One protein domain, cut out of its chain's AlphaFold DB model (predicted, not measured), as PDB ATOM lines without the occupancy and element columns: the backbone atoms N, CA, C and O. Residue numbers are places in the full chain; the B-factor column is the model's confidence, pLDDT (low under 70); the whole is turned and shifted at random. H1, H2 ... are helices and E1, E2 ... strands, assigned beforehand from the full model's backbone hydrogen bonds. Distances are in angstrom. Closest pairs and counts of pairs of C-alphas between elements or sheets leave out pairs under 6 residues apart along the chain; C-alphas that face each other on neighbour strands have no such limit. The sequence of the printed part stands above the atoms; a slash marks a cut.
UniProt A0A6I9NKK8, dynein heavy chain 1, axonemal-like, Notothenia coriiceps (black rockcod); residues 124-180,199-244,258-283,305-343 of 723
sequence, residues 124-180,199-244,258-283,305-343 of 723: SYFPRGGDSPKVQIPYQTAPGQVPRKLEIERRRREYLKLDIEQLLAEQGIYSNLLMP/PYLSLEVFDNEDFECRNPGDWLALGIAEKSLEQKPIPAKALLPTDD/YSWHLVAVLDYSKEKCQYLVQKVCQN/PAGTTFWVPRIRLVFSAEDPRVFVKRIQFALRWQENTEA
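AT A GLANCE: This is residues 124 to 180, 199 to 244, 258 to 283 and 305 to 343 of the 723 residues of the protein "dynein heavy chain 1, axonemal-like" of Notothenia coriiceps (black rockcod) (UniProt A0A6I9NKK8). A strongly twisted sheet of five strands is folded back on itself, E4 and E3 facing E1 and E5, with E2 as the hinge between these two leaves. The longest helix, H6, begins near edge strand E5 and runs on past the sheet, with H2 and H4 packed on it; H5 packs on the sheet across E2, while H1 and the loop before it reach out at one end. The printed part has 168 residues with six named helices and five named strands, in the order H1 H2 H3 H4 H5 E1 E2 E3 E4 E5 H6. The sheet's order is E4 E3 E2 E1 E5, all antiparallel, and the class is mixed, helices and strands. The whole is compact, with a radius of gyration of the C-alphas of 16.9 A, and spans 55 by 39 by 31 A.

IN THESE COORDINATES: After residues 124 to 147, with no named element, H1 holds residues 148 to 159, 16.6 A long, from C-alpha 148 at (135.646, 151.308, 189.873). H2 is residues 164 to 170, H3 175 to 178, H4 203 to 206 and H5 216 to 221. E1, residues 234 to 241, is 20.1 A long and bends by 56 degrees at residue 237. E2, residues 258 to 269, is 22.7 A long and bends by 94 degrees at residue 266. E3 is residues 274 to 279, 15.5 A; E4 309 to 313, 13.4 A; E5 317 to 319. H6, residues 324 to 343, is 28.7 A long and ends with C-alpha 343 at (167.332, 125.515, 168.854).

HOW THE PARTS SIT: E2 and E3 form a hairpin, with N 266 and O 276 2.8 A apart. E2 and E1 are antiparallel, with N 236 and O 263 at 3.0 A. E1 and edge strand E5 have N 237 and O 318 at 2.8 A; E3 and edge strand E4 have N 277 and O 310 at 2.9 A. H5 is on the sheet at a height of 8.3 A, over E2 and across the strands, at 84 degrees to E2 on the local plane; the closest C-alphas are those of Pro 216 and Tyr 268, 6.8 A. H6 only grazes the sheet, with residues 324 to 328. H6 touches H2 with residues 324 to 328 alone, at a steep tilt of 55 degrees, the closest C-alphas being those of Ile 164 and Pro 324, 6.0 A. It touches H4 with residues 334 to 338 alone, closest at Phe 206 and Ala 334, their C-alphas 4.8 A apart. H3 only grazes the sheet, while H1 is not on it. In H1, H2, H5 and H6 every O i to N i+4 pair is within hydrogen-bond range; H3 and H4 are too short for such a pair.

THE WHOLE: The C-alphas of Pro 143 and Tyr 200, the two farthest apart, are 56.0 A from each other. Residues 181 to 198, 245 to 257 and 284 to 304 are not printed, with gaps between C-alphas of 8.4 A, 11.2 A and 8.4 A. The link from H5 to E1 is long, 12 residues. Mean pLDDT of the printed part is 85.8; 16 residues are under 70, among them 225 to 230, 281 to 283 and 305 to 307.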
ATOM      1  N   SER A 124     154.108 154.084 205.848       61.62
ATOM      2  CA  SER A 124     154.748 155.395 205.655       61.62
ATOM      3  C   SER A 124     155.703 155.427 204.454       61.62
ATOM      4  O   SER A 124     155.785 156.463 203.785       61.62
ATOM      5  N   TYR A 125     156.374 154.305 204.163       77.12
ATOM      6  CA  TYR A 125     157.425 154.192 203.145       77.12
ATOM      7  C   TYR A 125     156.858 154.127 201.719       77.12
ATOM      8  O   TYR A 125     157.316 154.851 200.838       77.12
ATOM      9  N   PHE A 126     155.791 153.353 201.507       84.81
ATOM     10  CA  PHE A 126     155.108 153.249 200.215       84.81
ATOM     11  C   PHE A 126     153.965 154.279 200.066       84.81
ATOM     12  O   PHE A 126     153.358 154.698 201.059       84.81
ATOM     13  N   PRO A 127     153.623 154.718 198.840       82.56
ATOM     14  CA  PRO A 127     152.498 155.616 198.591       82.56
ATOM     15  C   PRO A 127     151.156 154.906 198.820       82.56
ATOM     16  O   PRO A 127     150.978 153.730 198.492       82.56
ATOM     17  N   ARG A 128     150.156 155.645 199.327       76.88
ATOM     18  CA  ARG A 128     148.775 155.143 199.412       76.88
ATOM     19  C   ARG A 128     148.234 154.930 197.995       76.88
ATOM     20  O   ARG A 128     147.916 155.899 197.315       76.88
ATOM     21  N   GLY A 129     148.114 153.668 197.583       78.12
ATOM     22  CA  GLY A 129     147.690 153.275 196.235       78.12
ATOM     23  C   GLY A 129     148.819 152.808 195.309       78.12
ATOM     24  O   GLY A 129     148.530 152.489 194.157       78.12
ATOM     25  N   GLY A 130     150.067 152.710 195.789       80.06
ATOM     26  CA  GLY A 130     151.198 152.164 195.018       80.06
ATOM     27  C   GLY A 130     151.013 150.716 194.559       80.06
ATOM     28  O   GLY A 130     151.629 150.280 193.596       80.06
ATOM     29  N   ASP A 131     150.119 149.990 195.217       84.69
ATOM     30  CA  ASP A 131     149.729 148.614 194.929       84.69
ATOM     31  C   ASP A 131     148.322 148.515 194.312       84.69
ATOM     32  O   ASP A 131     147.697 147.457 194.332       84.69
ATOM     33  N   SER A 132     147.793 149.610 193.752       87.50
ATOM     34  CA  SER A 132     146.469 149.622 193.117       87.50
ATOM     35  C   SER A 132     146.483 149.014 191.701       87.50
ATOM     36  O   SER A 132     147.168 149.531 190.814       87.50
ATOM     37  N   PRO A 133     145.715 147.943 191.412       90.94
ATOM     38  CA  PRO A 133     145.673 147.353 190.073       90.94
ATOM     39  C   PRO A 133     145.072 148.258 188.998       90.94
ATOM     40  O   PRO A 133     144.183 149.072 189.263       90.94
ATOM     41  N   LYS A 134     145.513 148.080 187.747       89.25
ATOM     42  CA  LYS A 134     144.918 148.778 186.600       89.25
ATOM     43  C   LYS A 134     143.562 148.154 186.268       89.25
ATOM     44  O   LYS A 134     143.433 146.938 186.137       89.25
ATOM     45  N   VAL A 135     142.546 148.997 186.098       87.94
ATOM     46  CA  VAL A 135     141.193 148.577 185.712       87.94
ATOM     47  C   VAL A 135     140.693 149.419 184.543       87.94
ATOM     48  O   VAL A 135     140.835 150.642 184.538       87.94
ATOM     49  N   GLN A 136     140.085 148.756 183.561       82.75
ATOM     50  CA  GLN A 136     139.458 149.388 182.398       82.75
ATOM     51  C   GLN A 136     137.947 149.500 182.637       82.75
ATOM     52  O   GLN A 136     137.150 148.798 182.026       82.75
ATOM     53  N   ILE A 137     137.561 150.329 183.611       77.81
ATOM     54  CA  ILE A 137     136.158 150.599 183.973       77.81
ATOM     55  C   ILE A 137     135.929 152.116 183.948       77.81
ATOM     56  O   ILE A 137     136.789 152.845 184.455       77.81
ATOM     57  N   PRO A 138     134.801 152.617 183.410       72.56
ATOM     58  CA  PRO A 138     134.475 154.040 183.421       72.56
ATOM     59  C   PRO A 138     134.583 154.674 184.816       72.56
ATOM     60  O   PRO A 138     134.266 154.056 185.834       72.56
ATOM     61  N   TYR A 139     135.020 155.936 184.875       70.19
ATOM     62  CA  TYR A 139     135.111 156.677 186.141       70.19
ATOM     63  C   TYR A 139     133.738 156.944 186.772       70.19
ATOM     64  O   TYR A 139     133.636 157.016 187.996       70.19
ATOM     65  N   GLN A 140     132.700 157.085 185.946       74.50
ATOM     66  CA  GLN A 140     131.309 157.202 186.375       74.50
ATOM     67  C   GLN A 140     130.614 155.861 186.154       74.50
ATOM     68  O   GLN A 140     130.588 155.344 185.040       74.50
ATOM     69  N   THR A 141     130.089 155.279 187.224       72.44
ATOM     70  CA  THR A 141     129.461 153.957 187.195       72.44
ATOM     71  C   THR A 141     127.947 154.115 187.073       72.44
ATOM     72  O   THR A 141     127.348 154.857 187.850       72.44
ATOM     73  N   ALA A 142     127.324 153.431 186.109       72.50
ATOM     74  CA  ALA A 142     125.868 153.394 185.992       72.50
ATOM     75  C   ALA A 142     125.238 152.614 187.171       72.50
ATOM     76  O   ALA A 142     125.874 151.690 187.693       72.50
ATOM     77  N   PRO A 143     123.998 152.933 187.591       67.06
ATOM     78  CA  PRO A 143     123.294 152.172 188.623       67.06
ATOM     79  C   PRO A 143     123.251 150.671 188.289       67.06
ATOM     80  O   PRO A 143     122.872 150.290 187.186       67.06
ATOM     81  N   GLY A 144     123.666 149.819 189.232       76.88
ATOM     82  CA  GLY A 144     123.728 148.359 189.063       76.88
ATOM     83  C   GLY A 144     125.081 147.801 188.595       76.88
ATOM     84  O   GLY A 144     125.297 146.596 188.696       76.88
ATOM     85  N   GLN A 145     126.019 148.643 188.146       78.88
ATOM     86  CA  GLN A 145     127.390 148.215 187.843       78.88
ATOM     87  C   GLN A 145     128.326 148.372 189.050       78.88
ATOM     88  O   GLN A 145     128.105 149.195 189.939       78.88
ATOM     89  N   VAL A 146     129.390 147.564 189.090       81.19
ATOM     90  CA  VAL A 146     130.380 147.578 190.179       81.19
ATOM     91  C   VAL A 146     131.200 148.874 190.117       81.19
ATOM     92  O   VAL A 146     131.830 149.140 189.091       81.19
ATOM     93  N   PRO A 147     131.249 149.681 191.196       85.94
ATOM     94  CA  PRO A 147     132.059 150.894 191.222       85.94
ATOM     95  C   PRO A 147     133.542 150.606 190.990       85.94
ATOM     96  O   PRO A 147     134.102 149.681 191.581       85.94
ATOM     97  N   ARG A 148     134.218 151.464 190.215       83.38
ATOM     98  CA  ARG A 148     135.646 151.308 189.873       83.38
ATOM     99  C   ARG A 148     136.541 151.081 191.100       83.38
ATOM    100  O   ARG A 148     137.400 150.209 191.075       83.38
ATOM    101  N   LYS A 149     136.325 151.833 192.187       85.62
ATOM    102  CA  LYS A 149     137.097 151.690 193.439       85.62
ATOM    103  C   LYS A 149     136.942 150.304 194.073       85.62
ATOM    104  O   LYS A 149     137.908 149.772 194.605       85.62
ATOM    105  N   LEU A 150     135.739 149.729 194.005       88.12
ATOM    106  CA  LEU A 150     135.462 148.403 194.550       88.12
ATOM    107  C   LEU A 150     136.145 147.315 193.716       88.12
ATOM    108  O   LEU A 150     136.690 146.378 194.287       88.12
ATOM    109  N   GLU A 151     136.163 147.456 192.390       87.75
ATOM    110  CA  GLU A 151     136.880 146.524 191.512       87.75
ATOM    111  C   GLU A 151     138.399 146.557 191.745       87.75
ATOM    112  O   GLU A 151     139.023 145.502 191.840       87.75
ATOM    113  N   ILE A 152     138.993 147.750 191.889       87.62
ATOM    114  CA  ILE A 152     140.425 147.902 192.209       87.62
ATOM    115  C   ILE A 152     140.756 147.156 193.507       87.62
ATOM    116  O   ILE A 152     141.707 146.383 193.548       87.62
ATOM    117  N   GLU A 153     139.945 147.344 194.549       89.50
ATOM    118  CA  GLU A 153     140.146 146.688 195.843       89.50
ATOM    119  C   GLU A 153     139.909 145.167 195.777       89.50
ATOM    120  O   GLU A 153     140.636 144.405 196.416       89.50
ATOM    121  N   ARG A 154     138.944 144.692 194.974       91.44
ATOM    122  CA  ARG A 154     138.729 143.252 194.732       91.44
ATOM    123  C   ARG A 154     139.951 142.602 194.091       91.44
ATOM    124  O   ARG A 154     140.425 141.598 194.615       91.44
ATOM    125  N   ARG A 155     140.484 143.197 193.017       91.44
ATOM    126  CA  ARG A 155     141.690 142.693 192.338       91.44
ATOM    127  C   ARG A 155     142.914 142.763 193.231       91.44
ATOM    128  O   ARG A 155     143.664 141.803 193.294       91.44
ATOM    129  N   ARG A 156     143.075 143.850 193.991       91.06
ATOM    130  CA  ARG A 156     144.175 143.989 194.955       91.06
ATOM    131  C   ARG A 156     144.171 142.837 195.961       91.06
ATOM    132  O   ARG A 156     145.197 142.209 196.180       91.06
ATOM    133  N   ARG A 157     143.004 142.508 196.528       90.06
ATOM    134  CA  ARG A 157     142.850 141.363 197.444       90.06
ATOM    135  C   ARG A 157     143.053 140.016 196.767       90.06
ATOM    136  O   ARG A 157     143.479 139.083 197.432       90.06
ATOM    137  N   GLU A 158     142.686 139.888 195.498       91.62
ATOM    138  CA  GLU A 158     142.939 138.670 194.733       91.62
ATOM    139  C   GLU A 158     144.439 138.470 194.510       91.62
ATOM    140  O   GLU A 158     144.946 137.399 194.821       91.62
ATOM    141  N   TYR A 159     145.153 139.501 194.055       92.19
ATOM    142  CA  TYR A 159     146.589 139.424 193.780       92.19
ATOM    143  C   TYR A 159     147.392 139.161 195.055       92.19
ATOM    144  O   TYR A 159     148.274 138.315 195.047       92.19
ATOM    145  N   LEU A 160     147.021 139.791 196.177       88.12
ATOM    146  CA  LEU A 160     147.657 139.566 197.484       88.12
ATOM    147  C   LEU A 160     147.513 138.132 198.021       88.12
ATOM    148  O   LEU A 160     148.275 137.744 198.901       88.12
ATOM    149  N   LYS A 161     146.529 137.357 197.546       90.69
ATOM    150  CA  LYS A 161     146.356 135.947 197.941       90.69
ATOM    151  C   LYS A 161     147.245 134.994 197.151       90.69
ATOM    152  O   LYS A 161     147.356 133.837 197.541       90.69
ATOM    153  N   LEU A 162     147.775 135.436 196.016       91.31
ATOM    154  CA  LEU A 162     148.562 134.602 195.121       91.31
ATOM    155  C   LEU A 162     150.034 134.726 195.488       91.31
ATOM    156  O   LEU A 162     150.553 135.837 195.594       91.31
ATOM    157  N   ASP A 163     150.702 133.588 195.636       90.88
ATOM    158  CA  ASP A 163     152.146 133.563 195.807       90.88
ATOM    159  C   ASP A 163     152.843 133.264 194.481       90.88
ATOM    160  O   ASP A 163     152.527 132.291 193.794       90.88
ATOM    161  N   ILE A 164     153.785 134.128 194.108       91.06
ATOM    162  CA  ILE A 164     154.482 134.033 192.827       91.06
ATOM    163  C   ILE A 164     155.384 132.799 192.770       91.06
ATOM    164  O   ILE A 164     155.450 132.150 191.732       91.06
ATOM    165  N   GLU A 165     156.020 132.443 193.886       90.25
ATOM    166  CA  GLU A 165     156.922 131.292 193.972       90.25
ATOM    167  C   GLU A 165     156.161 129.984 193.755       90.25
ATOM    168  O   GLU A 165     156.576 129.149 192.952       90.25
ATOM    169  N   GLN A 166     154.982 129.855 194.373       91.81
ATOM    170  CA  GLN A 166     154.098 128.714 194.152       91.81
ATOM    171  C   GLN A 166     153.628 128.635 192.691       91.81
ATOM    172  O   GLN A 166     153.681 127.565 192.088       91.81
ATOM    173  N   LEU A 167     153.202 129.756 192.094       92.31
ATOM    174  CA  LEU A 167     152.738 129.774 190.701       92.31
ATOM    175  C   LEU A 167     153.853 129.432 189.698       92.31
ATOM    176  O   LEU A 167     153.578 128.812 188.669       92.31
ATOM    177  N   LEU A 168     155.097 129.833 189.976       91.38
ATOM    178  CA  LEU A 168     156.265 129.453 189.177       91.38
ATOM    179  C   LEU A 168     156.569 127.955 189.323       91.38
ATOM    180  O   LEU A 168     156.734 127.271 188.310       91.38
ATOM    181  N   ALA A 169     156.543 127.427 190.551       90.44
ATOM    182  CA  ALA A 169     156.756 126.007 190.828       90.44
ATOM    183  C   ALA A 169     155.694 125.110 190.164       90.44
ATOM    184  O   ALA A 169     156.031 124.076 189.591       90.44
ATOM    185  N   GLU A 170     154.424 125.531 190.146       91.12
ATOM    186  CA  GLU A 170     153.335 124.840 189.433       91.12
ATOM    187  C   GLU A 170     153.570 124.740 187.915       91.12
ATOM    188  O   GLU A 170     153.030 123.847 187.262       91.12
ATOM    189  N   GLN A 171     154.372 125.641 187.337       86.88
ATOM    190  CA  GLN A 171     154.785 125.606 185.929       86.88
ATOM    191  C   GLN A 171     156.167 124.965 185.718       86.88
ATOM    192  O   GLN A 171     156.655 124.964 184.589       86.88
ATOM    193  N   GLY A 172     156.798 124.434 186.773       85.62
ATOM    194  CA  GLY A 172     158.145 123.857 186.728       85.62
ATOM    195  C   GLY A 172     159.261 124.887 186.515       85.62
ATOM    196  O   GLY A 172     160.319 124.531 186.002       85.62
ATOM    197  N   ILE A 173     159.028 126.159 186.857       87.81
ATOM    198  CA  ILE A 173     159.995 127.250 186.685       87.81
ATOM    199  C   ILE A 173     160.719 127.492 188.011       87.81
ATOM    200  O   ILE A 173     160.102 127.880 189.000       87.81
ATOM    201  N   TYR A 174     162.039 127.308 188.009       83.12
ATOM    202  CA  TYR A 174     162.909 127.477 189.174       83.12
ATOM    203  C   TYR A 174     163.832 128.697 189.013       83.12
ATOM    204  O   TYR A 174     164.116 129.127 187.893       83.12
ATOM    205  N   SER A 175     164.316 129.261 190.128       79.12
ATOM    206  CA  SER A 175     165.126 130.495 190.144       79.12
ATOM    207  C   SER A 175     166.397 130.416 189.288       79.12
ATOM    208  O   SER A 175     166.796 131.415 188.696       79.12
ATOM    209  N   ASN A 176     167.011 129.236 189.174       77.12
ATOM    210  CA  ASN A 176     168.206 129.001 188.357       77.12
ATOM    211  C   ASN A 176     167.972 129.246 186.856       77.12
ATOM    212  O   ASN A 176     168.874 129.736 186.189       77.12
ATOM    213  N   LEU A 177     166.770 128.977 186.334       79.94
ATOM    214  CA  LEU A 177     166.424 129.228 184.925       79.94
ATOM    215  C   LEU A 177     166.298 130.721 184.600       79.94
ATOM    216  O   LEU A 177     166.325 131.115 183.438       79.94
ATOM    217  N   LEU A 178     166.113 131.559 185.621       81.81
ATOM    218  CA  LEU A 178     165.917 132.997 185.453       81.81
ATOM    219  C   LEU A 178     167.232 133.777 185.544       81.81
ATOM    220  O   LEU A 178     167.257 134.956 185.176       81.81
ATOM    221  N   MET A 179     168.311 133.153 186.017       82.31
ATOM    222  CA  MET A 179     169.619 133.784 186.181       82.31
ATOM    223  C   MET A 179     170.538 133.504 184.984       82.31
ATOM    224  O   MET A 179     170.416 132.452 184.363       82.31
ATOM    225  N   PRO A 180     171.456 134.425 184.632       67.06
ATOM    226  CA  PRO A 180     172.448 134.160 183.600       67.06
ATOM    227  C   PRO A 180     173.342 132.990 184.025       67.06
ATOM    228  O   PRO A 180     173.964 133.026 185.087       67.06
ATOM    229  N   PRO A 199     171.359 127.147 178.345       70.38
ATOM    230  CA  PRO A 199     170.956 128.365 177.657       70.38
ATOM    231  C   PRO A 199     172.105 129.374 177.623       70.38
ATOM    232  O   PRO A 199     172.730 129.648 178.655       70.38
ATOM    233  N   TYR A 200     172.405 129.896 176.436       80.50
ATOM    234  CA  TYR A 200     173.531 130.807 176.202       80.50
ATOM    235  C   TYR A 200     173.071 132.222 175.845       80.50
ATOM    236  O   TYR A 200     173.824 133.184 176.010       80.50
ATOM    237  N   LEU A 201     171.835 132.384 175.370       87.50
ATOM    238  CA  LEU A 201     171.221 133.690 175.184       87.50
ATOM    239  C   LEU A 201     170.691 134.212 176.515       87.50
ATOM    240  O   LEU A 201     170.321 133.459 177.406       87.50
ATOM    241  N   SER A 202     170.626 135.531 176.666       88.31
ATOM    242  CA  SER A 202     170.053 136.141 177.867       88.31
ATOM    243  C   SER A 202     168.525 136.150 177.797       88.31
ATOM    244  O   SER A 202     167.955 136.682 176.845       88.31
ATOM    245  N   LEU A 203     167.858 135.652 178.844       90.00
ATOM    246  CA  LEU A 203     166.389 135.608 178.934       90.00
ATOM    247  C   LEU A 203     165.732 136.994 178.773       90.00
ATOM    248  O   LEU A 203     164.630 137.110 178.245       90.00
ATOM    249  N   GLU A 204     166.431 138.052 179.188       90.44
ATOM    250  CA  GLU A 204     165.981 139.450 179.122       90.44
ATOM    251  C   GLU A 204     165.645 139.909 177.691       90.44
ATOM    252  O   GLU A 204     164.790 140.769 177.509       90.44
ATOM    253  N   VAL A 205     166.266 139.305 176.668       90.44
ATOM    254  CA  VAL A 205     166.016 139.613 175.247       90.44
ATOM    255  C   VAL A 205     164.650 139.096 174.778       90.44
ATOM    256  O   VAL A 205     164.078 139.622 173.825       90.44
ATOM    257  N   PHE A 206     164.112 138.080 175.452       92.81
ATOM    258  CA  PHE A 206     162.865 137.400 175.091       92.81
ATOM    259  C   PHE A 206     161.658 137.891 175.892       92.81
ATOM    260  O   PHE A 206     160.589 137.272 175.879       92.81
ATOM    261  N   ASP A 207     161.827 139.001 176.599       92.19
ATOM    262  CA  ASP A 207     160.770 139.613 177.372       92.19
ATOM    263  C   ASP A 207     159.681 140.215 176.462       92.19
ATOM    264  O   ASP A 207     159.946 141.092 175.641       92.19
ATOM    265  N   ASN A 208     158.438 139.746 176.604       92.88
ATOM    266  CA  ASN A 208     157.315 140.200 175.788       92.88
ATOM    267  C   ASN A 208     156.484 141.271 176.516       92.88
ATOM    268  O   ASN A 208     155.729 140.979 177.450       92.88
ATOM    269  N   GLU A 209     156.586 142.508 176.030       90.44
ATOM    270  CA  GLU A 209     155.859 143.670 176.550       90.44
ATOM    271  C   GLU A 209     154.330 143.597 176.347       90.44
ATOM    272  O   GLU A 209     153.608 144.317 177.030       90.44
ATOM    273  N   ASP A 210     153.788 142.708 175.503       91.50
ATOM    274  CA  ASP A 210     152.328 142.554 175.328       91.50
ATOM    275  C   ASP A 210     151.629 142.055 176.606       91.50
ATOM    276  O   ASP A 210     150.426 142.260 176.797       91.50
ATOM    277  N   PHE A 211     152.377 141.407 177.505       90.38
ATOM    278  CA  PHE A 211     151.887 141.010 178.827       90.38
ATOM    279  C   PHE A 211     151.897 142.167 179.843       90.38
ATOM    280  O   PHE A 211     151.404 142.011 180.963       90.38
ATOM    281  N   GLU A 212     152.457 143.325 179.487       89.44
ATOM    282  CA  GLU A 212     152.613 144.472 180.372       89.44
ATOM    283  C   GLU A 212     151.305 145.267 180.501       89.44
ATOM    284  O   GLU A 212     150.677 145.678 179.525       89.44
ATOM    285  N   CYS A 213     150.889 145.556 181.738       89.00
ATOM    286  CA  CYS A 213     149.656 146.313 181.966       89.00
ATOM    287  C   CYS A 213     149.878 147.839 182.009       89.00
ATOM    288  O   CYS A 213     148.923 148.610 181.840       89.00
ATOM    289  N   ARG A 214     151.116 148.298 182.220       92.06
ATOM    290  CA  ARG A 214     151.512 149.711 182.362       92.06
ATOM    291  C   ARG A 214     152.906 149.940 181.788       92.06
ATOM    292  O   ARG A 214     153.798 149.135 182.003       92.06
ATOM    293  N   ASN A 215     153.119 151.072 181.124       91.06
ATOM    294  CA  ASN A 215     154.474 151.441 180.717       91.06
ATOM    295  C   ASN A 215     155.330 151.827 181.955       91.06
ATOM    296  O   ASN A 215     154.767 152.127 183.012       91.06
ATOM    297  N   PRO A 216     156.673 151.874 181.852       91.62
ATOM    298  CA  PRO A 216     157.536 152.215 182.990       91.62
ATOM    299  C   PRO A 216     157.222 153.573 183.643       91.62
ATOM    300  O   PRO A 216     157.298 153.711 184.861       91.62
ATOM    301  N   GLY A 217     156.810 154.574 182.856       90.25
ATOM    302  CA  GLY A 217     156.402 155.883 183.377       90.25
ATOM    303  C   GLY A 217     155.094 155.831 184.171       90.25
ATOM    304  O   GLY A 217     154.996 156.455 185.223       90.25
ATOM    305  N   ASP A 218     154.115 155.051 183.709       89.69
ATOM    306  CA  ASP A 218     152.844 154.808 184.398       89.69
ATOM    307  C   ASP A 218     153.063 154.052 185.712       89.69
ATOM    308  O   ASP A 218     152.349 154.298 186.684       89.69
ATOM    309  N   TRP A 219     154.033 153.128 185.744       92.38
ATOM    310  CA  TRP A 219     154.455 152.462 186.973       92.38
ATOM    311  C   TRP A 219     155.005 153.485 187.963       92.38
ATOM    312  O   TRP A 219     154.426 153.640 189.036       92.38
ATOM    313  N   LEU A 220     156.038 154.244 187.574       90.56
ATOM    314  CA  LEU A 220     156.671 155.270 188.417       90.56
ATOM    315  C   LEU A 220     155.689 156.356 188.891       90.56
ATOM    316  O   LEU A 220     155.806 156.849 190.014       90.56
ATOM    317  N   ALA A 221     154.674 156.682 188.086       88.69
ATOM    318  CA  ALA A 221     153.632 157.642 188.440       88.69
ATOM    319  C   ALA A 221     152.774 157.208 189.643       88.69
ATOM    320  O   ALA A 221     152.242 158.074 190.337       88.69
ATOM    321  N   LEU A 222     152.679 155.905 189.954       86.25
ATOM    322  CA  LEU A 222     152.021 155.427 191.182       86.25
ATOM    323  C   LEU A 222     152.740 155.908 192.458       86.25
ATOM    324  O   LEU A 222     152.133 155.937 193.530       86.25
ATOM    325  N   GLY A 223     154.013 156.300 192.333       81.31
ATOM    326  CA  GLY A 223     154.842 156.902 193.378       81.31
ATOM    327  C   GLY A 223     154.504 158.355 193.720       81.31
ATOM    328  O   GLY A 223     154.904 158.846 194.776       81.31
ATOM    329  N   ILE A 224     153.773 159.058 192.850       79.19
ATOM    330  CA  ILE A 224     153.520 160.499 192.967       79.19
ATOM    331  C   ILE A 224     152.168 160.717 193.658       79.19
ATOM    332  O   ILE A 224     151.112 160.496 193.069       79.19
ATOM    333  N   ALA A 225     152.173 161.179 194.912       65.25
ATOM    334  CA  ALA A 225     150.939 161.590 195.579       65.25
ATOM    335  C   ALA A 225     150.522 162.997 195.111       65.25
ATOM    336  O   ALA A 225     151.354 163.897 195.059       65.25
ATOM    337  N   GLU A 226     149.225 163.215 194.841       55.78
ATOM    338  CA  GLU A 226     148.627 164.450 194.274       55.78
ATOM    339  C   GLU A 226     148.971 165.773 195.006       55.78
ATOM    340  O   GLU A 226     148.594 166.846 194.540       55.78
ATOM    341  N   LYS A 227     149.657 165.727 196.157       52.12
ATOM    342  CA  LYS A 227     149.972 166.888 197.005       52.12
ATOM    343  C   LYS A 227     151.422 166.951 197.511       52.12
ATOM    344  O   LYS A 227     151.715 167.835 198.311       52.12
ATOM    345  N   SER A 228     152.324 166.057 197.089       55.56
ATOM    346  CA  SER A 228     153.738 166.077 197.509       55.56
ATOM    347  C   SER A 228     154.694 166.152 196.318       55.56
ATOM    348  O   SER A 228     154.502 165.470 195.317       55.56
ATOM    349  N   LEU A 229     155.750 166.962 196.450       54.66
ATOM    350  CA  LEU A 229     156.876 167.022 195.502       54.66
ATOM    351  C   LEU A 229     157.811 165.801 195.610       54.66
ATOM    352  O   LEU A 229     158.651 165.604 194.739       54.66
ATOM    353  N   GLU A 230     157.662 164.984 196.656       64.19
ATOM    354  CA  GLU A 230     158.455 163.774 196.884       64.19
ATOM    355  C   GLU A 230     157.806 162.553 196.213       64.19
ATOM    356  O   GLU A 230     156.647 162.219 196.487       64.19
ATOM    357  N   GLN A 231     158.567 161.886 195.341       75.06
ATOM    358  CA  GLN A 231     158.212 160.603 194.736       75.06
ATOM    359  C   GLN A 231     158.515 159.482 195.732       75.06
ATOM    360  O   GLN A 231     159.659 159.307 196.150       75.06
ATOM    361  N   LYS A 232     157.492 158.720 196.123       85.62
ATOM    362  CA  LYS A 232     157.667 157.549 196.988       85.62
ATOM    363  C   LYS A 232     157.978 156.294 196.162       85.62
ATOM    364  O   LYS A 232     157.454 156.175 195.052       85.62
ATOM    365  N   PRO A 233     158.770 155.347 196.696       89.31
ATOM    366  CA  PRO A 233     159.048 154.082 196.021       89.31
ATOM    367  C   PRO A 233     157.789 153.229 195.859       89.31
ATOM    368  O   PRO A 233     156.850 153.341 196.644       89.31
ATOM    369  N   ILE A 234     157.772 152.340 194.867       92.38
ATOM    370  CA  ILE A 234     156.618 151.476 194.566       92.38
ATOM    371  C   ILE A 234     156.875 150.054 195.076       92.38
ATOM    372  O   ILE A 234     157.970 149.534 194.864       92.38
ATOM    373  N   PRO A 235     155.899 149.397 195.727       93.62
ATOM    374  CA  PRO A 235     156.087 148.050 196.256       93.62
ATOM    375  C   PRO A 235     156.088 146.987 195.145       93.62
ATOM    376  O   PRO A 235     155.148 146.895 194.346       93.62
ATOM    377  N   ALA A 236     157.093 146.117 195.139       94.00
ATOM    378  CA  ALA A 236     157.233 144.995 194.208       94.00
ATOM    379  C   ALA A 236     157.944 143.805 194.878       94.00
ATOM    380  O   ALA A 236     158.473 143.945 195.978       94.00
ATOM    381  N   LYS A 237     157.985 142.640 194.224       93.69
ATOM    382  CA  LYS A 237     158.936 141.566 194.545       93.69
ATOM    383  C   LYS A 237     159.963 141.433 193.421       93.69
ATOM    384  O   LYS A 237     159.591 141.508 192.253       93.69
ATOM    385  N   ALA A 238     161.228 141.212 193.755       93.75
ATOM    386  CA  ALA A 238     162.285 140.967 192.775       93.75
ATOM    387  C   ALA A 238     163.111 139.739 193.148       93.75
ATOM    388  O   ALA A 238     163.362 139.501 194.330       93.75
ATOM    389  N   LEU A 239     163.552 138.989 192.140       92.12
ATOM    390  CA  LEU A 239     164.494 137.890 192.322       92.12
ATOM    391  C   LEU A 239     165.899 138.467 192.542       92.12
ATOM    392  O   LEU A 239     166.468 139.075 191.635       92.12
ATOM    393  N   LEU A 240     166.432 138.306 193.752       89.56
ATOM    394  CA  LEU A 240     167.707 138.880 194.200       89.56
ATOM    395  C   LEU A 240     168.529 137.835 194.974       89.56
ATOM    396  O   LEU A 240     167.937 136.873 195.467       89.56
ATOM    397  N   PRO A 241     169.860 138.015 195.106       86.50
ATOM    398  CA  PRO A 241     170.690 137.139 195.936       86.50
ATOM    399  C   PRO A 241     170.210 137.124 197.390       86.50
ATOM    400  O   PRO A 241     169.783 138.169 197.886       86.50
ATOM    401  N   THR A 242     170.276 135.980 198.072       80.38
ATOM    402  CA  THR A 242     169.881 135.856 199.486       80.38
ATOM    403  C   THR A 242     170.833 136.629 200.408       80.38
ATOM    404  O   THR A 242     170.360 137.357 201.279       80.38
ATOM    405  N   ASP A 243     172.142 136.589 200.147       74.88
ATOM    406  CA  ASP A 243     173.142 137.320 200.932       74.88
ATOM    407  C   ASP A 243     173.406 138.726 200.369       74.88
ATOM    408  O   ASP A 243     173.521 138.928 199.158       74.88
ATOM    409  N   ASP A 244     173.483 139.720 201.260       63.41
ATOM    410  CA  ASP A 244     173.753 141.125 200.912       63.41
ATOM    411  C   ASP A 244     175.258 141.438 200.762       63.41
ATOM    412  O   ASP A 244     175.614 142.498 200.242       63.41
ATOM    413  N   TYR A 258     169.271 132.527 194.941       85.12
ATOM    414  CA  TYR A 258     168.394 133.633 194.558       85.12
ATOM    415  C   TYR A 258     166.965 133.350 195.003       85.12
ATOM    416  O   TYR A 258     166.396 132.306 194.672       85.12
ATOM    417  N   SER A 259     166.356 134.320 195.680       87.19
ATOM    418  CA  SER A 259     164.975 134.236 196.159       87.19
ATOM    419  C   SER A 259     164.214 135.546 195.937       87.19
ATOM    420  O   SER A 259     164.795 136.611 195.675       87.19
ATOM    421  N   TRP A 260     162.881 135.469 195.943       90.88
ATOM    422  CA  TRP A 260     162.020 136.616 195.665       90.88
ATOM    423  C   TRP A 260     161.859 137.483 196.915       90.88
ATOM    424  O   TRP A 260     161.137 137.151 197.851       90.88
ATOM    425  N   HIS A 261     162.487 138.652 196.906       90.38
ATOM    426  CA  HIS A 261     162.464 139.587 198.026       90.38
ATOM    427  C   HIS A 261     161.451 140.703 197.801       90.38
ATOM    428  O   HIS A 261     161.256 141.158 196.674       90.38
ATOM    429  N   LEU A 262     160.843 141.201 198.881       91.56
ATOM    430  CA  LEU A 262     160.080 142.447 198.841       91.56
ATOM    431  C   LEU A 262     161.037 143.622 198.593       91.56
ATOM    432  O   LEU A 262     161.984 143.839 199.353       91.56
ATOM    433  N   VAL A 263     160.760 144.398 197.550       92.62
ATOM    434  CA  VAL A 263     161.585 145.529 197.125       92.62
ATOM    435  C   VAL A 263     160.769 146.801 196.912       92.62
ATOM    436  O   VAL A 263     159.565 146.779 196.643       92.62
ATOM    437  N   ALA A 264     161.463 147.926 197.007       92.75
ATOM    438  CA  ALA A 264     160.992 149.246 196.634       92.75
ATOM    439  C   ALA A 264     161.577 149.644 195.277       92.75
ATOM    440  O   ALA A 264     162.789 149.763 195.138       92.75
ATOM    441  N   VAL A 265     160.724 149.871 194.282       93.69
ATOM    442  CA  VAL A 265     161.139 150.363 192.963       93.69
ATOM    443  C   VAL A 265     161.297 151.878 193.026       93.69
ATOM    444  O   VAL A 265     160.344 152.584 193.366       93.69
ATOM    445  N   LEU A 266     162.501 152.358 192.717       91.50
ATOM    446  CA  LEU A 266     162.907 153.759 192.830       91.50
ATOM    447  C   LEU A 266     162.885 154.473 191.477       91.50
ATOM    448  O   LEU A 266     162.361 155.580 191.378       91.50
ATOM    449  N   ASP A 267     163.443 153.839 190.445       91.75
ATOM    450  CA  ASP A 267     163.640 154.456 189.131       91.75
ATOM    451  C   ASP A 267     163.683 153.409 188.004       91.75
ATOM    452  O   ASP A 267     163.677 152.199 188.253       91.75
ATOM    453  N   TYR A 268     163.728 153.870 186.755       94.75
ATOM    454  CA  TYR A 268     163.814 153.050 185.552       94.75
ATOM    455  C   TYR A 268     164.834 153.612 184.554       94.75
ATOM    456  O   TYR A 268     164.707 154.738 184.068       94.75
ATOM    457  N   SER A 269     165.807 152.786 184.166       93.69
ATOM    458  CA  SER A 269     166.750 153.105 183.096       93.69
ATOM    459  C   SER A 269     166.180 152.675 181.753       93.69
ATOM    460  O   SER A 269     166.080 151.486 181.449       93.69
ATOM    461  N   LYS A 270     165.853 153.657 180.908       90.56
ATOM    462  CA  LYS A 270     165.369 153.402 179.546       90.56
ATOM    463  C   LYS A 270     166.444 152.812 178.629       90.56
ATOM    464  O   LYS A 270     166.099 152.091 177.704       90.56
ATOM    465  N   GLU A 271     167.714 153.133 178.862       90.94
ATOM    466  CA  GLU A 271     168.827 152.626 178.049       90.94
ATOM    467  C   GLU A 271     169.102 151.149 178.329       90.94
ATOM    468  O   GLU A 271     169.340 150.387 177.398       90.94
ATOM    469  N   LYS A 272     169.032 150.743 179.604       87.12
ATOM    470  CA  LYS A 272     169.285 149.359 180.031       87.12
ATOM    471  C   LYS A 272     168.027 148.493 180.104       87.12
ATOM    472  O   LYS A 272     168.144 147.299 180.331       87.12
ATOM    473  N   CYS A 273     166.840 149.084 179.971       90.06
ATOM    474  CA  CYS A 273     165.550 148.424 180.205       90.06
ATOM    475  C   CYS A 273     165.449 147.740 181.587       90.06
ATOM    476  O   CYS A 273     164.861 146.670 181.737       90.06
ATOM    477  N   GLN A 274     166.023 148.374 182.615       94.69
ATOM    478  CA  GLN A 274     166.117 147.841 183.979       94.69
ATOM    479  C   GLN A 274     165.521 148.813 184.998       94.69
ATOM    480  O   GLN A 274     165.573 150.032 184.826       94.69
ATOM    481  N   TYR A 275     164.989 148.265 186.086       95.00
ATOM    482  CA  TYR A 275     164.460 149.018 187.218       95.00
ATOM    483  C   TYR A 275     165.485 149.066 188.349       95.00
ATOM    484  O   TYR A 275     166.105 148.051 188.670       95.00
ATOM    485  N   LEU A 276     165.636 150.235 188.968       95.00
ATOM    486  CA  LEU A 276     166.398 150.385 190.201       95.00
ATOM    487  C   LEU A 276     165.498 149.992 191.368       95.00
ATOM    488  O   LEU A 276     164.468 150.632 191.602       95.00
ATOM    489  N   VAL A 277     165.884 148.952 192.098       93.88
ATOM    490  CA  VAL A 277     165.119 148.421 193.226       93.88
ATOM    491  C   VAL A 277     165.953 148.410 194.497       93.88
ATOM    492  O   VAL A 277     167.164 148.225 194.450       93.88
ATOM    493  N   GLN A 278     165.305 148.593 195.641       91.62
ATOM    494  CA  GLN A 278     165.918 148.552 196.965       91.62
ATOM    495  C   GLN A 278     165.286 147.435 197.796       91.62
ATOM    496  O   GLN A 278     164.060 147.390 197.909       91.62
ATOM    497  N   LYS A 279     166.088 146.547 198.398       89.19
ATOM    498  CA  LYS A 279     165.571 145.539 199.339       89.19
ATOM    499  C   LYS A 279     164.939 146.214 200.558       89.19
ATOM    500  O   LYS A 279     165.505 147.151 201.119       89.19
ATOM    501  N   VAL A 280     163.774 145.732 200.988       84.12
ATOM    502  CA  VAL A 280     163.103 146.235 202.194       84.12
ATOM    503  C   VAL A 280     163.424 145.317 203.369       84.12
ATOM    504  O   VAL A 280     162.843 144.240 203.493       84.12
ATOM    505  N   CYS A 281     164.331 145.744 204.252       69.19
ATOM    506  CA  CYS A 281     164.630 145.015 205.484       69.19
ATOM    507  C   CYS A 281     163.398 145.036 206.404       69.19
ATOM    508  O   CYS A 281     162.920 146.101 206.804       69.19
ATOM    509  N   GLN A 282     162.872 143.863 206.755       54.56
ATOM    510  CA  GLN A 282     161.940 143.755 207.874       54.56
ATOM    511  C   GLN A 282     162.768 143.962 209.142       54.56
ATOM    512  O   GLN A 282     163.706 143.207 209.357       54.56
ATOM    513  N   ASN A 283     162.480 145.010 209.922       42.97
ATOM    514  CA  ASN A 283     163.214 145.348 211.145       42.97
ATOM    515  C   ASN A 283     163.530 144.088 211.968       42.97
ATOM    516  O   ASN A 283     162.645 143.545 212.634       42.97
ATOM    517  N   PRO A 305     164.567 152.911 205.787       49.12
ATOM    518  CA  PRO A 305     165.165 151.582 205.811       49.12
ATOM    519  C   PRO A 305     166.117 151.481 204.609       49.12
ATOM    520  O   PRO A 305     165.687 151.260 203.480       49.12
ATOM    521  N   ALA A 306     167.402 151.762 204.822       53.72
ATOM    522  CA  ALA A 306     168.416 151.754 203.775       53.72
ATOM    523  C   ALA A 306     168.898 150.316 203.515       53.72
ATOM    524  O   ALA A 306     169.889 149.887 204.093       53.72
ATOM    525  N   GLY A 307     168.169 149.571 202.681       68.19
ATOM    526  CA  GLY A 307     168.630 148.283 202.149       68.19
ATOM    527  C   GLY A 307     169.493 148.440 200.892       68.19
ATOM    528  O   GLY A 307     169.516 149.515 200.280       68.19
ATOM    529  N   THR A 308     170.173 147.365 200.495       82.88
ATOM    530  CA  THR A 308     171.007 147.289 199.283       82.88
ATOM    531  C   THR A 308     170.177 147.514 198.014       82.88
ATOM    532  O   THR A 308     169.034 147.051 197.903       82.88
ATOM    533  N   THR A 309     170.739 148.254 197.053       89.94
ATOM    534  CA  THR A 309     170.089 148.599 195.779       89.94
ATOM    535  C   THR A 309     170.618 147.762 194.619       89.94
ATOM    536  O   THR A 309     171.825 147.564 194.512       89.94
ATOM    537  N   PHE A 310     169.739 147.362 193.704       91.31
ATOM    538  CA  PHE A 310     170.056 146.518 192.550       91.31
ATOM    539  C   PHE A 310     169.385 147.046 191.278       91.31
ATOM    540  O   PHE A 310     168.287 147.601 191.330       91.31
ATOM    541  N   TRP A 311     170.020 146.832 190.125       93.62
ATOM    542  CA  TRP A 311     169.386 147.008 188.817       93.62
ATOM    543  C   TRP A 311     168.838 145.667 188.341       93.62
ATOM    544  O   TRP A 311     169.591 144.704 188.213       93.62
ATOM    545  N   VAL A 312     167.528 145.599 188.104       92.94
ATOM    546  CA  VAL A 312     166.829 144.340 187.821       92.94
ATOM    547  C   VAL A 312     166.034 144.460 186.518       92.94
ATOM    548  O   VAL A 312     165.287 145.430 186.345       92.94
ATOM    549  N   PRO A 313     166.164 143.501 185.582       93.62
ATOM    550  CA  PRO A 313     165.343 143.469 184.377       93.62
ATOM    551  C   PRO A 313     163.889 143.157 184.718       93.62
ATOM    552  O   PRO A 313     163.576 142.503 185.715       93.62
ATOM    553  N   ARG A 314     162.973 143.565 183.843       93.31
ATOM    554  CA  ARG A 314     161.539 143.400 184.082       93.31
ATOM    555  C   ARG A 314     161.108 141.936 184.267       93.31
ATOM    556  O   ARG A 314     160.240 141.678 185.096       93.31
ATOM    557  N   ILE A 315     161.754 140.986 183.590       92.31
ATOM    558  CA  ILE A 315     161.470 139.542 183.710       92.31
ATOM    559  C   ILE A 315     161.742 138.968 185.119       92.31
ATOM    560  O   ILE A 315     161.258 137.889 185.449       92.31
ATOM    561  N   ARG A 316     162.481 139.697 185.972       93.69
ATOM    562  CA  ARG A 316     162.827 139.325 187.360       93.69
ATOM    563  C   ARG A 316     162.158 140.218 188.415       93.69
ATOM    564  O   ARG A 316     162.523 140.159 189.587       93.69
ATOM    565  N   LEU A 317     161.205 141.060 188.019       94.75
ATOM    566  CA  LEU A 317     160.533 142.029 188.887       94.75
ATOM    567  C   LEU A 317     159.022 141.924 188.703       94.75
ATOM    568  O   LEU A 317     158.554 142.165 187.599       94.75
ATOM    569  N   VAL A 318     158.266 141.657 189.768       94.81
ATOM    570  CA  VAL A 318     156.794 141.635 189.771       94.81
ATOM    571  C   VAL A 318     156.243 142.764 190.646       94.81
ATOM    572  O   VAL A 318     156.507 142.820 191.847       94.81
ATOM    573  N   PHE A 319     155.479 143.697 190.076       95.00
ATOM    574  CA  PHE A 319     154.870 144.785 190.852       95.00
ATOM    575  C   PHE A 319     153.711 144.285 191.721       95.00
ATOM    576  O   PHE A 319     152.891 143.488 191.283       95.00
ATOM    577  N   SER A 320     153.530 144.836 192.926       92.56
ATOM    578  CA  SER A 320     152.405 144.426 193.799       92.56
ATOM    579  C   SER A 320     151.028 144.748 193.199       92.56
ATOM    580  O   SER A 320     150.015 144.169 193.582       92.56
ATOM    581  N   ALA A 321     150.985 145.697 192.258       92.44
ATOM    582  CA  ALA A 321     149.780 146.143 191.570       92.44
ATOM    583  C   ALA A 321     149.499 145.394 190.248       92.44
ATOM    584  O   ALA A 321     148.642 145.836 189.470       92.44
ATOM    585  N   GLU A 322     150.231 144.319 189.951       93.62
ATOM    586  CA  GLU A 322     150.073 143.508 188.739       93.62
ATOM    587  C   GLU A 322     149.535 142.111 189.045       93.62
ATOM    588  O   GLU A 322     149.599 141.661 190.183       93.62
ATOM    589  N   ASP A 323     148.967 141.444 188.036       94.38
ATOM    590  CA  ASP A 323     148.450 140.079 188.180       94.38
ATOM    591  C   ASP A 323     149.610 139.065 188.113       94.38
ATOM    592  O   ASP A 323     150.193 138.892 187.031       94.38
ATOM    593  N   PRO A 324     149.922 138.339 189.208       94.44
ATOM    594  CA  PRO A 324     151.010 137.363 189.225       94.44
ATOM    595  C   PRO A 324     150.842 136.252 188.180       94.44
ATOM    596  O   PRO A 324     151.826 135.750 187.646       94.44
ATOM    597  N   ARG A 325     149.604 135.889 187.815       95.00
ATOM    598  CA  ARG A 325     149.335 134.833 186.820       95.00
ATOM    599  C   ARG A 325     149.760 135.258 185.419       95.00
ATOM    600  O   ARG A 325     150.224 134.436 184.632       95.00
ATOM    601  N   VAL A 326     149.566 136.535 185.088       94.62
ATOM    602  CA  VAL A 326     149.994 137.106 183.802       94.62
ATOM    603  C   VAL A 326     151.515 137.200 183.764       94.62
ATOM    604  O   VAL A 326     152.118 136.845 182.753       94.62
ATOM    605  N   PHE A 327     152.137 137.582 184.881       95.00
ATOM    606  CA  PHE A 327     153.590 137.612 185.007       95.00
ATOM    607  C   PHE A 327     154.229 136.219 184.848       95.00
ATOM    608  O   PHE A 327     155.180 136.066 184.088       95.00
ATOM    609  N   VAL A 328     153.659 135.164 185.443       94.94
ATOM    610  CA  VAL A 328     154.143 133.785 185.218       94.94
ATOM    611  C   VAL A 328     154.020 133.366 183.750       94.94
ATOM    612  O   VAL A 328     154.946 132.771 183.202       94.94
ATOM    613  N   LYS A 329     152.920 133.718 183.067       95.25
ATOM    614  CA  LYS A 329     152.767 133.453 181.623       95.25
ATOM    615  C   LYS A 329     153.819 134.175 180.782       95.25
ATOM    616  O   LYS A 329     154.296 133.603 179.807       95.25
ATOM    617  N   ARG A 330     154.182 135.401 181.163       95.06
ATOM    618  CA  ARG A 330     155.246 136.186 180.529       95.06
ATOM    619  C   ARG A 330     156.603 135.491 180.658       95.06
ATOM    620  O   ARG A 330     157.277 135.318 179.649       95.06
ATOM    621  N   ILE A 331     156.958 135.019 181.856       94.44
ATOM    622  CA  ILE A 331     158.189 134.240 182.083       94.44
ATOM    623  C   ILE A 331     158.172 132.942 181.272       94.44
ATOM    624  O   ILE A 331     159.130 132.645 180.562       94.44
ATOM    625  N   GLN A 332     157.075 132.186 181.326       94.19
ATOM    626  CA  GLN A 332     156.941 130.941 180.569       94.19
ATOM    627  C   GLN A 332     157.089 131.167 179.058       94.19
ATOM    628  O   GLN A 332     157.695 130.353 178.365       94.19
ATOM    629  N   PHE A 333     156.520 132.258 178.541       95.31
ATOM    630  CA  PHE A 333     156.678 132.642 177.145       95.31
ATOM    631  C   PHE A 333     158.144 132.928 176.818       95.31
ATOM    632  O   PHE A 333     158.647 132.365 175.851       95.31
ATOM    633  N   ALA A 334     158.826 133.741 177.631       94.19
ATOM    634  CA  ALA A 334     160.226 134.095 177.415       94.19
ATOM    635  C   ALA A 334     161.137 132.854 177.416       94.19
ATOM    636  O   ALA A 334     161.933 132.698 176.495       94.19
ATOM    637  N   LEU A 335     160.954 131.935 178.373       92.38
ATOM    638  CA  LEU A 335     161.717 130.680 178.455       92.38
ATOM    639  C   LEU A 335     161.516 129.803 177.212       92.38
ATOM    640  O   LEU A 335     162.482 129.397 176.574       92.38
ATOM    641  N   ARG A 336     160.260 129.567 176.809       91.75
ATOM    642  CA  ARG A 336     159.957 128.786 175.597       91.75
ATOM    643  C   ARG A 336     160.494 129.446 174.334       91.75
ATOM    644  O   ARG A 336     160.887 128.764 173.391       91.75
ATOM    645  N   TRP A 337     160.452 130.774 174.278       92.50
ATOM    646  CA  TRP A 337     160.925 131.515 173.118       92.50
ATOM    647  C   TRP A 337     162.446 131.493 173.021       92.50
ATOM    648  O   TRP A 337     162.964 131.321 171.920       92.50
ATOM    649  N   GLN A 338     163.149 131.621 174.147       92.50
ATOM    650  CA  GLN A 338     164.595 131.449 174.236       92.50
ATOM    651  C   GLN A 338     164.996 130.054 173.755       92.50
ATOM    652  O   GLN A 338     165.747 129.956 172.791       92.50
ATOM    653  N   GLU A 339     164.412 129.002 174.336       89.62
ATOM    654  CA  GLU A 339     164.664 127.602 173.968       89.62
ATOM    655  C   GLU A 339     164.445 127.365 172.464       89.62
ATOM    656  O   GLU A 339     165.327 126.880 171.757       89.62
ATOM    657  N   ASN A 340     163.295 127.792 171.934       90.88
ATOM    658  CA  ASN A 340     162.996 127.664 170.510       90.88
ATOM    659  C   ASN A 340     163.959 128.485 169.633       90.88
ATOM    660  O   ASN A 340     164.321 128.053 168.544       90.88
ATOM    661  N   THR A 341     164.378 129.671 170.080       92.50
ATOM    662  CA  THR A 341     165.302 130.523 169.319       92.50
ATOM    663  C   THR A 341     166.696 129.915 169.270       92.50
ATOM    664  O   THR A 341     167.274 129.843 168.191       92.50
ATOM    665  N   GLU A 342     167.224 129.448 170.398       91.00
ATOM    666  CA  GLU A 342     168.522 128.770 170.469       91.00
ATOM    667  C   GLU A 342     168.531 127.511 169.599       91.00
ATOM    668  O   GLU A 342     169.438 127.319 168.786       91.00
ATOM    669  N   ALA A 343     167.467 126.709 169.674       89.94
ATOM    670  CA  ALA A 343     167.332 125.515 168.854       89.94
ATOM    671  C   ALA A 343     167.258 125.840 167.348       89.94
ATOM    672  O   ALA A 343     167.908 125.181 166.531       89.94
TER     673      ALA A 343